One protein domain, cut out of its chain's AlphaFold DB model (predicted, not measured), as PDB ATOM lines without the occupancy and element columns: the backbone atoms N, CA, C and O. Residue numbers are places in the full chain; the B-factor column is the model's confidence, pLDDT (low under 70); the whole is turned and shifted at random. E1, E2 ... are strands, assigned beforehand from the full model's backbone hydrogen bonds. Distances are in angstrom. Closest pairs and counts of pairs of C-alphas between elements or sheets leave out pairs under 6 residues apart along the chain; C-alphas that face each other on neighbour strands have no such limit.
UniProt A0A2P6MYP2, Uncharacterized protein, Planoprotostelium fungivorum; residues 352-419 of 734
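Overview. This is residues 352 to 419 of the 734 residues of an uncharacterized protein of Planoprotostelium fungivorum (UniProt A0A2P6MYP2). A strongly twisted sheet of four strands, E1 E6 E3 E4, bends part of the way round a two-stranded ribbon, E2 and E5. The ribbon meets edge strands E1 and E4 at few points, a loosely closed ring. The printed part has 68 residues, all strand in class, E1 to E6 in turn, with both sheets antiparallel; it is compact, radius of gyration of the C-alphas 11.9 A, spanning 35 by 25 by 16 A.

Arrangement. E6, residues 411 to 417, pairs with E1, residues 357 to 362 (N 359 to O 414, 2.8 A), and E3, residues 384 to 387 (N 417 to O 386, 2.9 A). E3 forms a hairpin with E4, residues 390 to 393 (N 392 to O 385, 2.8 A). E2, residues 372 to 378, pairs with E5, residues 402 to 407 (N 404 to O 374, 2.9 A). The closest C-alphas of E1 and E2, Thr 362 and Ala 374, are 6.1 A apart; those of E4 and E5, Val 392 and Thr 402, 6.8 A. E1 and E4 are apart.

Along the chain. E1 begins at C-alpha 357, (30.058, 19.375, 40.312). E2 spans 19.9 A, and E6 19.1 A to C-alpha 417, (30.895, 18.096, 46.658).

Size, cuts and confidence. The farthest C-alphas, Asn 368 and Asp 419, are 36.3 A apart. The printed part has no cut, no long link and no residue under 70.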
ATOM      1  N   THR A 352      41.515  24.235  41.192       96.94
ATOM      2  CA  THR A 352      40.819  24.896  42.301       96.94
ATOM      3  C   THR A 352      39.324  24.863  42.033       96.94
ATOM      4  O   THR A 352      38.877  25.302  40.974       96.94
ATOM      5  N   VAL A 353      38.550  24.364  42.991       96.00
ATOM      6  CA  VAL A 353      37.092  24.220  42.882       96.00
ATOM      7  C   VAL A 353      36.392  25.040  43.955       96.00
ATOM      8  O   VAL A 353      36.803  25.043  45.110       96.00
ATOM      9  N   SER A 354      35.337  25.750  43.564       94.81
ATOM     10  CA  SER A 354      34.537  26.618  44.443       94.81
ATOM     11  C   SER A 354      33.049  26.268  44.450       94.81
ATOM     12  O   SER A 354      32.269  26.917  45.139       94.81
ATOM     13  N   THR A 355      32.639  25.267  43.668       94.88
ATOM     14  CA  THR A 355      31.262  24.766  43.621       94.88
ATOM     15  C   THR A 355      31.250  23.238  43.546       94.88
ATOM     16  O   THR A 355      32.264  22.611  43.238       94.88
ATOM     17  N   SER A 356      30.106  22.637  43.875       96.38
ATOM     18  CA  SER A 356      29.872  21.203  43.685       96.38
ATOM     19  C   SER A 356      29.636  20.888  42.205       96.38
ATOM     20  O   SER A 356      28.928  21.626  41.520       96.38
ATOM     21  N   GLY A 357      30.189  19.782  41.709       96.19
ATOM     22  CA  GLY A 357      30.058  19.375  40.312       96.19
ATOM     23  C   GLY A 357      31.112  18.365  39.866       96.19
ATOM     24  O   GLY A 357      31.934  17.897  40.651       96.19
ATOM     25  N   ASN A 358      31.092  18.034  38.576       97.44
ATOM     26  CA  ASN A 358      32.100  17.173  37.961       97.44
ATOM     27  C   ASN A 358      33.150  18.032  37.253       97.44
ATOM     28  O   ASN A 358      32.812  18.873  36.420       97.44
ATOM     29  N   TYR A 359      34.418  17.787  37.569       96.94
ATOM     30  CA  TYR A 359      35.572  18.514  37.057       96.94
ATOM     31  C   TYR A 359      36.574  17.557  36.421       96.94
ATOM     32  O   TYR A 359      36.687  16.394  36.808       96.94
ATOM     33  N   THR A 360      37.358  18.078  35.485       96.56
ATOM     34  CA  THR A 360      38.523  17.383  34.937       96.56
ATOM     35  C   THR A 360      39.767  18.109  35.424       96.56
ATOM     36  O   THR A 360      39.994  19.255  35.039       96.56
ATOM     37  N   ALA A 361      40.555  17.464  36.285       96.19
ATOM     38  CA  ALA A 361      41.829  18.004  36.748       96.19
ATOM     39  C   ALA A 361      42.948  17.621  35.775       96.19
ATOM     40  O   ALA A 361      43.026  16.470  35.335       96.19
ATOM     41  N   THR A 362      43.820  18.578  35.466       97.12
ATOM     42  CA  THR A 362      45.065  18.321  34.736       97.12
ATOM     43  C   THR A 362      46.072  17.676  35.680       97.12
ATOM     44  O   THR A 362      46.260  18.146  36.798       97.12
ATOM     45  N   CYS A 363      46.741  16.625  35.230       96.31
ATOM     46  CA  CYS A 363      47.769  15.925  35.980       96.31
ATOM     47  C   CYS A 363      49.154  16.286  35.438       96.31
ATOM     48  O   CYS A 363      49.343  16.436  34.231       96.31
ATOM     49  N   GLN A 364      50.124  16.438  36.335       95.56
ATOM     50  CA  GLN A 364      51.490  16.849  36.013       95.56
ATOM     51  C   GLN A 364      52.499  15.956  36.735       95.56
ATOM     52  O   GLN A 364      52.204  15.394  37.787       95.56
ATOM     53  N   ILE A 365      53.697  15.830  36.173       94.00
ATOM     54  CA  ILE A 365      54.811  15.131  36.820       94.00
ATOM     55  C   ILE A 365      55.503  16.101  37.784       94.00
ATOM     56  O   ILE A 365      55.758  17.253  37.432       94.00
ATOM     57  N   TYR A 366      55.836  15.623  38.985       93.12
ATOM     58  CA  TYR A 366      56.616  16.373  39.970       93.12
ATOM     59  C   TYR A 366      57.937  15.657  40.240       93.12
ATOM     60  O   TYR A 366      57.963  14.455  40.494       93.12
ATOM     61  N   GLY A 367      59.047  16.396  40.204       90.38
ATOM     62  CA  GLY A 367      60.375  15.790  40.280       90.38
ATOM     63  C   GLY A 367      60.616  14.838  39.102       90.38
ATOM     64  O   GLY A 367      60.329  15.182  37.960       90.38
ATOM     65  N   ASN A 368      61.122  13.642  39.396       89.81
ATOM     66  CA  ASN A 368      61.432  12.597  38.417       89.81
ATOM     67  C   ASN A 368      60.519  11.366  38.580       89.81
ATOM     68  O   ASN A 368      60.981  10.235  38.423       89.81
ATOM     69  N   THR A 369      59.250  11.559  38.959       86.81
ATOM     70  CA  THR A 369      58.276  10.456  39.018       86.81
ATOM     71  C   THR A 369      57.885   9.980  37.625       86.81
ATOM     72  O   THR A 369      57.884  10.751  36.667       86.81
ATOM     73  N   SER A 370      57.508   8.708  37.520       88.12
ATOM     74  CA  SER A 370      56.866   8.153  36.320       88.12
ATOM     75  C   SER A 370      55.355   8.429  36.268       88.12
ATOM     76  O   SER A 370      54.776   8.500  35.184       88.12
ATOM     77  N   ASP A 371      54.733   8.645  37.431       91.12
ATOM     78  CA  ASP A 371      53.315   8.978  37.562       91.12
ATOM     79  C   ASP A 371      53.048  10.488  37.458       91.12
ATOM     80  O   ASP A 371      53.843  11.318  37.917       91.12
ATOM     81  N   HIS A 372      51.881  10.828  36.911       94.19
ATOM     82  CA  HIS A 372      51.292  12.163  36.941       94.19
ATOM     83  C   HIS A 372      50.407  12.319  38.180       94.19
ATOM     84  O   HIS A 372      49.706  11.391  38.581       94.19
ATOM     85  N   PHE A 373      50.368  13.521  38.746       94.69
ATOM     86  CA  PHE A 373      49.568  13.849  39.921       94.69
ATOM     87  C   PHE A 373      48.711  15.090  39.677       94.69
ATOM     88  O   PHE A 373      49.155  16.050  39.046       94.69
ATOM     89  N   ALA A 374      47.493  15.080  40.208       95.38
ATOM     90  CA  ALA A 374      46.623  16.247  40.285       95.38
ATOM     91  C   ALA A 374      46.600  16.774  41.725       95.38
ATOM     92  O   ALA A 374      46.206  16.059  42.647       95.38
ATOM     93  N   LEU A 375      47.004  18.031  41.911       95.44
ATOM     94  CA  LEU A 375      46.900  18.766  43.174       95.44
ATOM     95  C   LEU A 375      45.584  19.548  43.188       95.44
ATOM     96  O   LEU A 375      45.352  20.366  42.293       95.44
ATOM     97  N   VAL A 376      44.723  19.308  44.178       96.12
ATOM     98  CA  VAL A 376      43.368  19.881  44.217       96.12
ATOM     99  C   VAL A 376      43.196  20.787  45.429       96.12
ATOM    100  O   VAL A 376      43.510  20.391  46.553       96.12
ATOM    101  N   LYS A 377      42.666  21.995  45.206       96.88
ATOM    102  CA  LYS A 377      42.296  22.964  46.245       96.88
ATOM    103  C   LYS A 377      40.782  23.160  46.296       96.88
ATOM    104  O   LYS A 377      40.162  23.482  45.284       96.88
ATOM    105  N   LEU A 378      40.203  23.022  47.482       95.81
ATOM    106  CA  LEU A 378      38.807  23.309  47.779       95.81
ATOM    107  C   LEU A 378      38.686  24.747  48.304       95.81
ATOM    108  O   LEU A 378      39.109  25.072  49.413       95.81
ATOM    109  N   ASN A 379      38.064  25.622  47.522       93.81
ATOM    110  CA  ASN A 379      37.672  26.959  47.959       93.81
ATOM    111  C   ASN A 379      36.267  26.916  48.581       93.81
ATOM    112  O   ASN A 379      35.308  27.440  48.021       93.81
ATOM    113  N   THR A 380      36.170  26.223  49.714       91.31
ATOM    114  CA  THR A 380      34.948  26.002  50.507       91.31
ATOM    115  C   THR A 380      34.914  26.935  51.717       91.31
ATOM    116  O   THR A 380      35.971  27.358  52.200       91.31
ATOM    117  N   LYS A 381      33.722  27.257  52.229       88.62
ATOM    118  CA  LYS A 381      33.581  27.999  53.499       88.62
ATOM    119  C   LYS A 381      33.775  27.103  54.724       88.62
ATOM    120  O   LYS A 381      33.969  27.623  55.819       88.62
ATOM    121  N   LEU A 382      33.712  25.789  54.531       91.00
ATOM    122  CA  LEU A 382      33.811  24.771  55.572       91.00
ATOM    123  C   LEU A 382      35.218  24.158  55.638       91.00
ATOM    124  O   LEU A 382      36.098  24.454  54.833       91.00
ATOM    125  N   GLU A 383      35.417  23.244  56.585       89.44
ATOM    126  CA  GLU A 383      36.688  22.538  56.815       89.44
ATOM    127  C   GLU A 383      37.007  21.461  55.759       89.44
ATOM    128  O   GLU A 383      38.003  20.747  55.872       89.44
ATOM    129  N   GLY A 384      36.188  21.299  54.716       93.62
ATOM    130  CA  GLY A 384      36.438  20.306  53.671       93.62
ATOM    131  C   GLY A 384      35.252  20.028  52.751       93.62
ATOM    132  O   GLY A 384      34.326  20.834  52.633       93.62
ATOM    133  N   GLY A 385      35.314  18.873  52.090       95.31
ATOM    134  CA  GLY A 385      34.237  18.321  51.271       95.31
ATOM    135  C   GLY A 385      34.519  16.890  50.814       95.31
ATOM    136  O   GLY A 385      35.434  16.233  51.315       95.31
ATOM    137  N   PHE A 386      33.748  16.406  49.840       95.88
ATOM    138  CA  PHE A 386      33.982  15.111  49.204       95.88
ATOM    139  C   PHE A 386      34.577  15.273  47.812       95.88
ATOM    140  O   PHE A 386      34.149  16.122  47.033       95.88
ATOM    141  N   ILE A 387      35.522  14.397  47.475       94.75
ATOM    142  CA  ILE A 387      36.001  14.203  46.108       94.75
ATOM    143  C   ILE A 387      35.919  12.711  45.790       94.75
ATOM    144  O   ILE A 387      36.497  11.891  46.500       94.75
ATOM    145  N   ASN A 388      35.179  12.345  44.741       93.62
ATOM    146  CA  ASN A 388      34.875  10.958  44.372       93.62
ATOM    147  C   ASN A 388      34.327  10.140  45.561       93.62
ATOM    148  O   ASN A 388      34.711   8.990  45.769       93.62
ATOM    149  N   GLY A 389      33.480  10.763  46.390       90.31
ATOM    150  CA  GLY A 389      32.917  10.162  47.607       90.31
ATOM    151  C   GLY A 389      33.899  10.011  48.778       90.31
ATOM    152  O   GLY A 389      33.502   9.551  49.843       90.31
ATOM    153  N   THR A 390      35.167  10.406  48.619       91.69
ATOM    154  CA  THR A 390      36.171  10.365  49.691       91.69
ATOM    155  C   THR A 390      36.245  11.714  50.396       91.69
ATOM    156  O   THR A 390      36.290  12.754  49.741       91.69
ATOM    157  N   GLN A 391      36.266  11.703  51.729       92.50
ATOM    158  CA  GLN A 391      36.401  12.915  52.535       92.50
ATOM    159  C   GLN A 391      37.776  13.560  52.324       92.50
ATOM    160  O   GLN A 391      38.810  12.902  52.435       92.50
ATOM    161  N   VAL A 392      37.781  14.868  52.082       92.44
ATOM    162  CA  VAL A 392      38.979  15.698  51.951       92.44
ATOM    163  C   VAL A 392      38.870  16.863  52.924       92.44
ATOM    164  O   VAL A 392      37.884  17.600  52.908       92.44
ATOM    165  N   GLN A 393      39.882  17.027  53.776       91.81
ATOM    166  CA  GLN A 393      39.987  18.165  54.689       91.81
ATOM    167  C   GLN A 393      40.731  19.315  54.017       91.81
ATOM    168  O   GLN A 393      41.788  19.112  53.417       91.81
ATOM    169  N   ARG A 394      40.198  20.526  54.157       91.31
ATOM    170  CA  ARG A 394      40.828  21.758  53.699       91.31
ATOM    171  C   ARG A 394      42.091  22.026  54.524       91.31
ATOM    172  O   ARG A 394      42.095  21.894  55.740       91.31
ATOM    173  N   GLN A 395      43.162  22.436  53.857       90.25
ATOM    174  CA  GLN A 395      44.441  22.796  54.462       90.25
ATOM    175  C   GLN A 395      44.656  24.300  54.272       90.25
ATOM    176  O   GLN A 395      45.030  24.763  53.193       90.25
ATOM    177  N   SER A 396      44.344  25.112  55.284       86.00
ATOM    178  CA  SER A 396      44.354  26.580  55.155       86.00
ATOM    179  C   SER A 396      45.734  27.174  54.870       86.00
ATOM    180  O   SER A 396      45.823  28.230  54.255       86.00
ATOM    181  N   ASP A 397      46.791  26.499  55.309       86.38
ATOM    182  CA  ASP A 397      48.192  26.907  55.215       86.38
ATOM    183  C   ASP A 397      48.912  26.340  53.978       86.38
ATOM    184  O   ASP A 397      50.122  26.512  53.852       86.38
ATOM    185  N   ARG A 398      48.200  25.666  53.062       89.62
ATOM    186  CA  ARG A 398      48.780  24.981  51.891       89.62
ATOM    187  C   ARG A 398      48.177  25.448  50.570       89.62
ATOM    188  O   ARG A 398      46.994  25.795  50.492       89.62
ATOM    189  N   GLY A 399      48.975  25.358  49.505       93.31
ATOM    190  CA  GLY A 399      48.557  25.642  48.128       93.31
ATOM    191  C   GLY A 399      47.486  24.679  47.601       93.31
ATOM    192  O   GLY A 399      46.674  25.064  46.765       93.31
ATOM    193  N   PHE A 400      47.419  23.459  48.138       94.81
ATOM    194  CA  PHE A 400      46.431  22.428  47.802       94.81
ATOM    195  C   PHE A 400      46.003  21.650  49.055       94.81
ATOM    196  O   PHE A 400      46.707  21.649  50.064       94.81
ATOM    197  N   ASP A 401      44.853  20.980  48.986       93.81
ATOM    198  CA  ASP A 401      44.276  20.230  50.110       93.81
ATOM    199  C   ASP A 401      44.505  18.719  49.985       93.81
ATOM    200  O   ASP A 401      44.682  18.030  50.987       93.81
ATOM    201  N   THR A 402      44.533  18.195  48.757       93.12
ATOM    202  CA  THR A 402      44.750  16.767  48.489       93.12
ATOM    203  C   THR A 402      45.455  16.531  47.154       93.12
ATOM    204  O   THR A 402      45.534  17.429  46.310       93.12
ATOM    205  N   VAL A 403      45.949  15.306  46.965       93.06
ATOM    206  CA  VAL A 403      46.636  14.859  45.753       93.06
ATOM    207  C   VAL A 403      46.024  13.563  45.240       93.06
ATOM    208  O   VAL A 403      45.795  12.629  46.003       93.06
ATOM    209  N   PHE A 404      45.821  13.483  43.928       93.12
ATOM    210  CA  PHE A 404      45.405  12.263  43.245       93.12
ATOM    211  C   PHE A 404      46.502  11.790  42.303       93.12
ATOM    212  O   PHE A 404      47.022  12.579  41.518       93.12
ATOM    213  N   ASN A 405      46.833  10.502  42.360       92.56
ATOM    214  CA  ASN A 405      47.718   9.878  41.388       92.56
ATOM    215  C   ASN A 405      46.908   9.504  40.135       92.56
ATOM    216  O   ASN A 405      45.920   8.773  40.219       92.56
ATOM    217  N   CYS A 406      47.316  10.033  38.985       93.50
ATOM    218  CA  CYS A 406      46.687   9.815  37.685       93.50
ATOM    219  C   CYS A 406      47.382   8.715  36.859       93.50
ATOM    220  O   CYS A 406      46.939   8.405  35.750       93.50
ATOM    221  N   GLY A 407      48.470   8.130  37.369       91.81
ATOM    222  CA  GLY A 407      49.314   7.176  36.658       91.81
ATOM    223  C   GLY A 407      49.921   7.801  35.404       91.81
ATOM    224  O   GLY A 407      50.476   8.898  35.435       91.81
ATOM    225  N   SER A 408      49.755   7.139  34.260       92.69
ATOM    226  CA  SER A 408      50.203   7.648  32.958       92.69
ATOM    227  C   SER A 408      49.242   8.650  32.304       92.69
ATOM    228  O   SER A 408      49.505   9.095  31.188       92.69
ATOM    229  N   ASN A 409      48.099   8.959  32.926       94.81
ATOM    230  CA  ASN A 409      47.094   9.831  32.326       94.81
ATOM    231  C   ASN A 409      47.384  11.304  32.627       94.81
ATOM    232  O   ASN A 409      47.621  11.683  33.772       94.81
ATOM    233  N   ASN A 410      47.238  12.153  31.609       94.94
ATOM    234  CA  ASN A 410      47.384  13.607  31.746       94.94
ATOM    235  C   ASN A 410      46.201  14.272  32.467       94.94
ATOM    236  O   ASN A 410      46.264  15.457  32.784       94.94
ATOM    237  N   ASN A 411      45.101  13.547  32.685       96.44
ATOM    238  CA  ASN A 411      43.859  14.093  33.217       96.44
ATOM    239  C   ASN A 411      43.171  13.064  34.124       96.44
ATOM    240  O   ASN A 411      43.221  11.862  33.852       96.44
ATOM    241  N   ILE A 412      42.448  13.540  35.138       95.75
ATOM    242  CA  ILE A 412      41.574  12.720  35.985       95.75
ATOM    243  C   ILE A 412      40.208  13.391  36.156       95.75
ATOM    244  O   ILE A 412      40.112  14.608  36.325       95.75
ATOM    245  N   SER A 413      39.138  12.598  36.085       96.50
ATOM    246  CA  SER A 413      37.777  13.067  36.371       96.50
ATOM    247  C   SER A 413      37.505  13.001  37.872       96.50
ATOM    248  O   SER A 413      37.719  11.965  38.502       96.50
ATOM    249  N   LEU A 414      37.028  14.109  38.433       96.19
ATOM    250  CA  LEU A 414      36.742  14.275  39.852       96.19
ATOM    251  C   LEU A 414      35.300  14.754  40.030       96.19
ATOM    252  O   LEU A 414      34.908  15.779  39.478       96.19
ATOM    253  N   SER A 415      34.518  14.034  40.825       97.12
ATOM    254  CA  SER A 415      33.213  14.484  41.305       97.12
ATOM    255  C   SER A 415      33.402  15.151  42.660       97.12
ATOM    256  O   SER A 415      33.805  14.489  43.615       97.12
ATOM    257  N   VAL A 416      33.188  16.461  42.735       96.94
ATOM    258  CA  VAL A 416      33.424  17.262  43.937       96.94
ATOM    259  C   VAL A 416      32.100  17.701  44.545       96.94
ATOM    260  O   VAL A 416      31.220  18.195  43.843       96.94
ATOM    261  N   GLN A 417      31.997  17.580  45.863       96.31
ATOM    262  CA  GLN A 417      30.895  18.096  46.658       96.31
ATOM    263  C   GLN A 417      31.447  18.967  47.793       96.31
ATOM    264  O   GLN A 417      32.217  18.490  48.627       96.31
ATOM    265  N   ILE A 418      31.063  20.243  47.815       95.50
ATOM    266  CA  ILE A 418      31.407  21.244  48.835       95.50
ATOM    267  C   ILE A 418      30.187  22.114  49.155       95.50
ATOM    268  O   ILE A 418      29.327  22.323  48.297       95.50
ATOM    269  N   ASP A 419      30.140  22.631  50.384       93.50
ATOM    270  CA  ASP A 419      29.101  23.548  50.874       93.50
ATOM    271  C   ASP A 419      27.650  23.028  50.701       93.50
ATOM    272  O   ASP A 419      26.727  23.807  50.457       93.50
TER     273      ASP A 419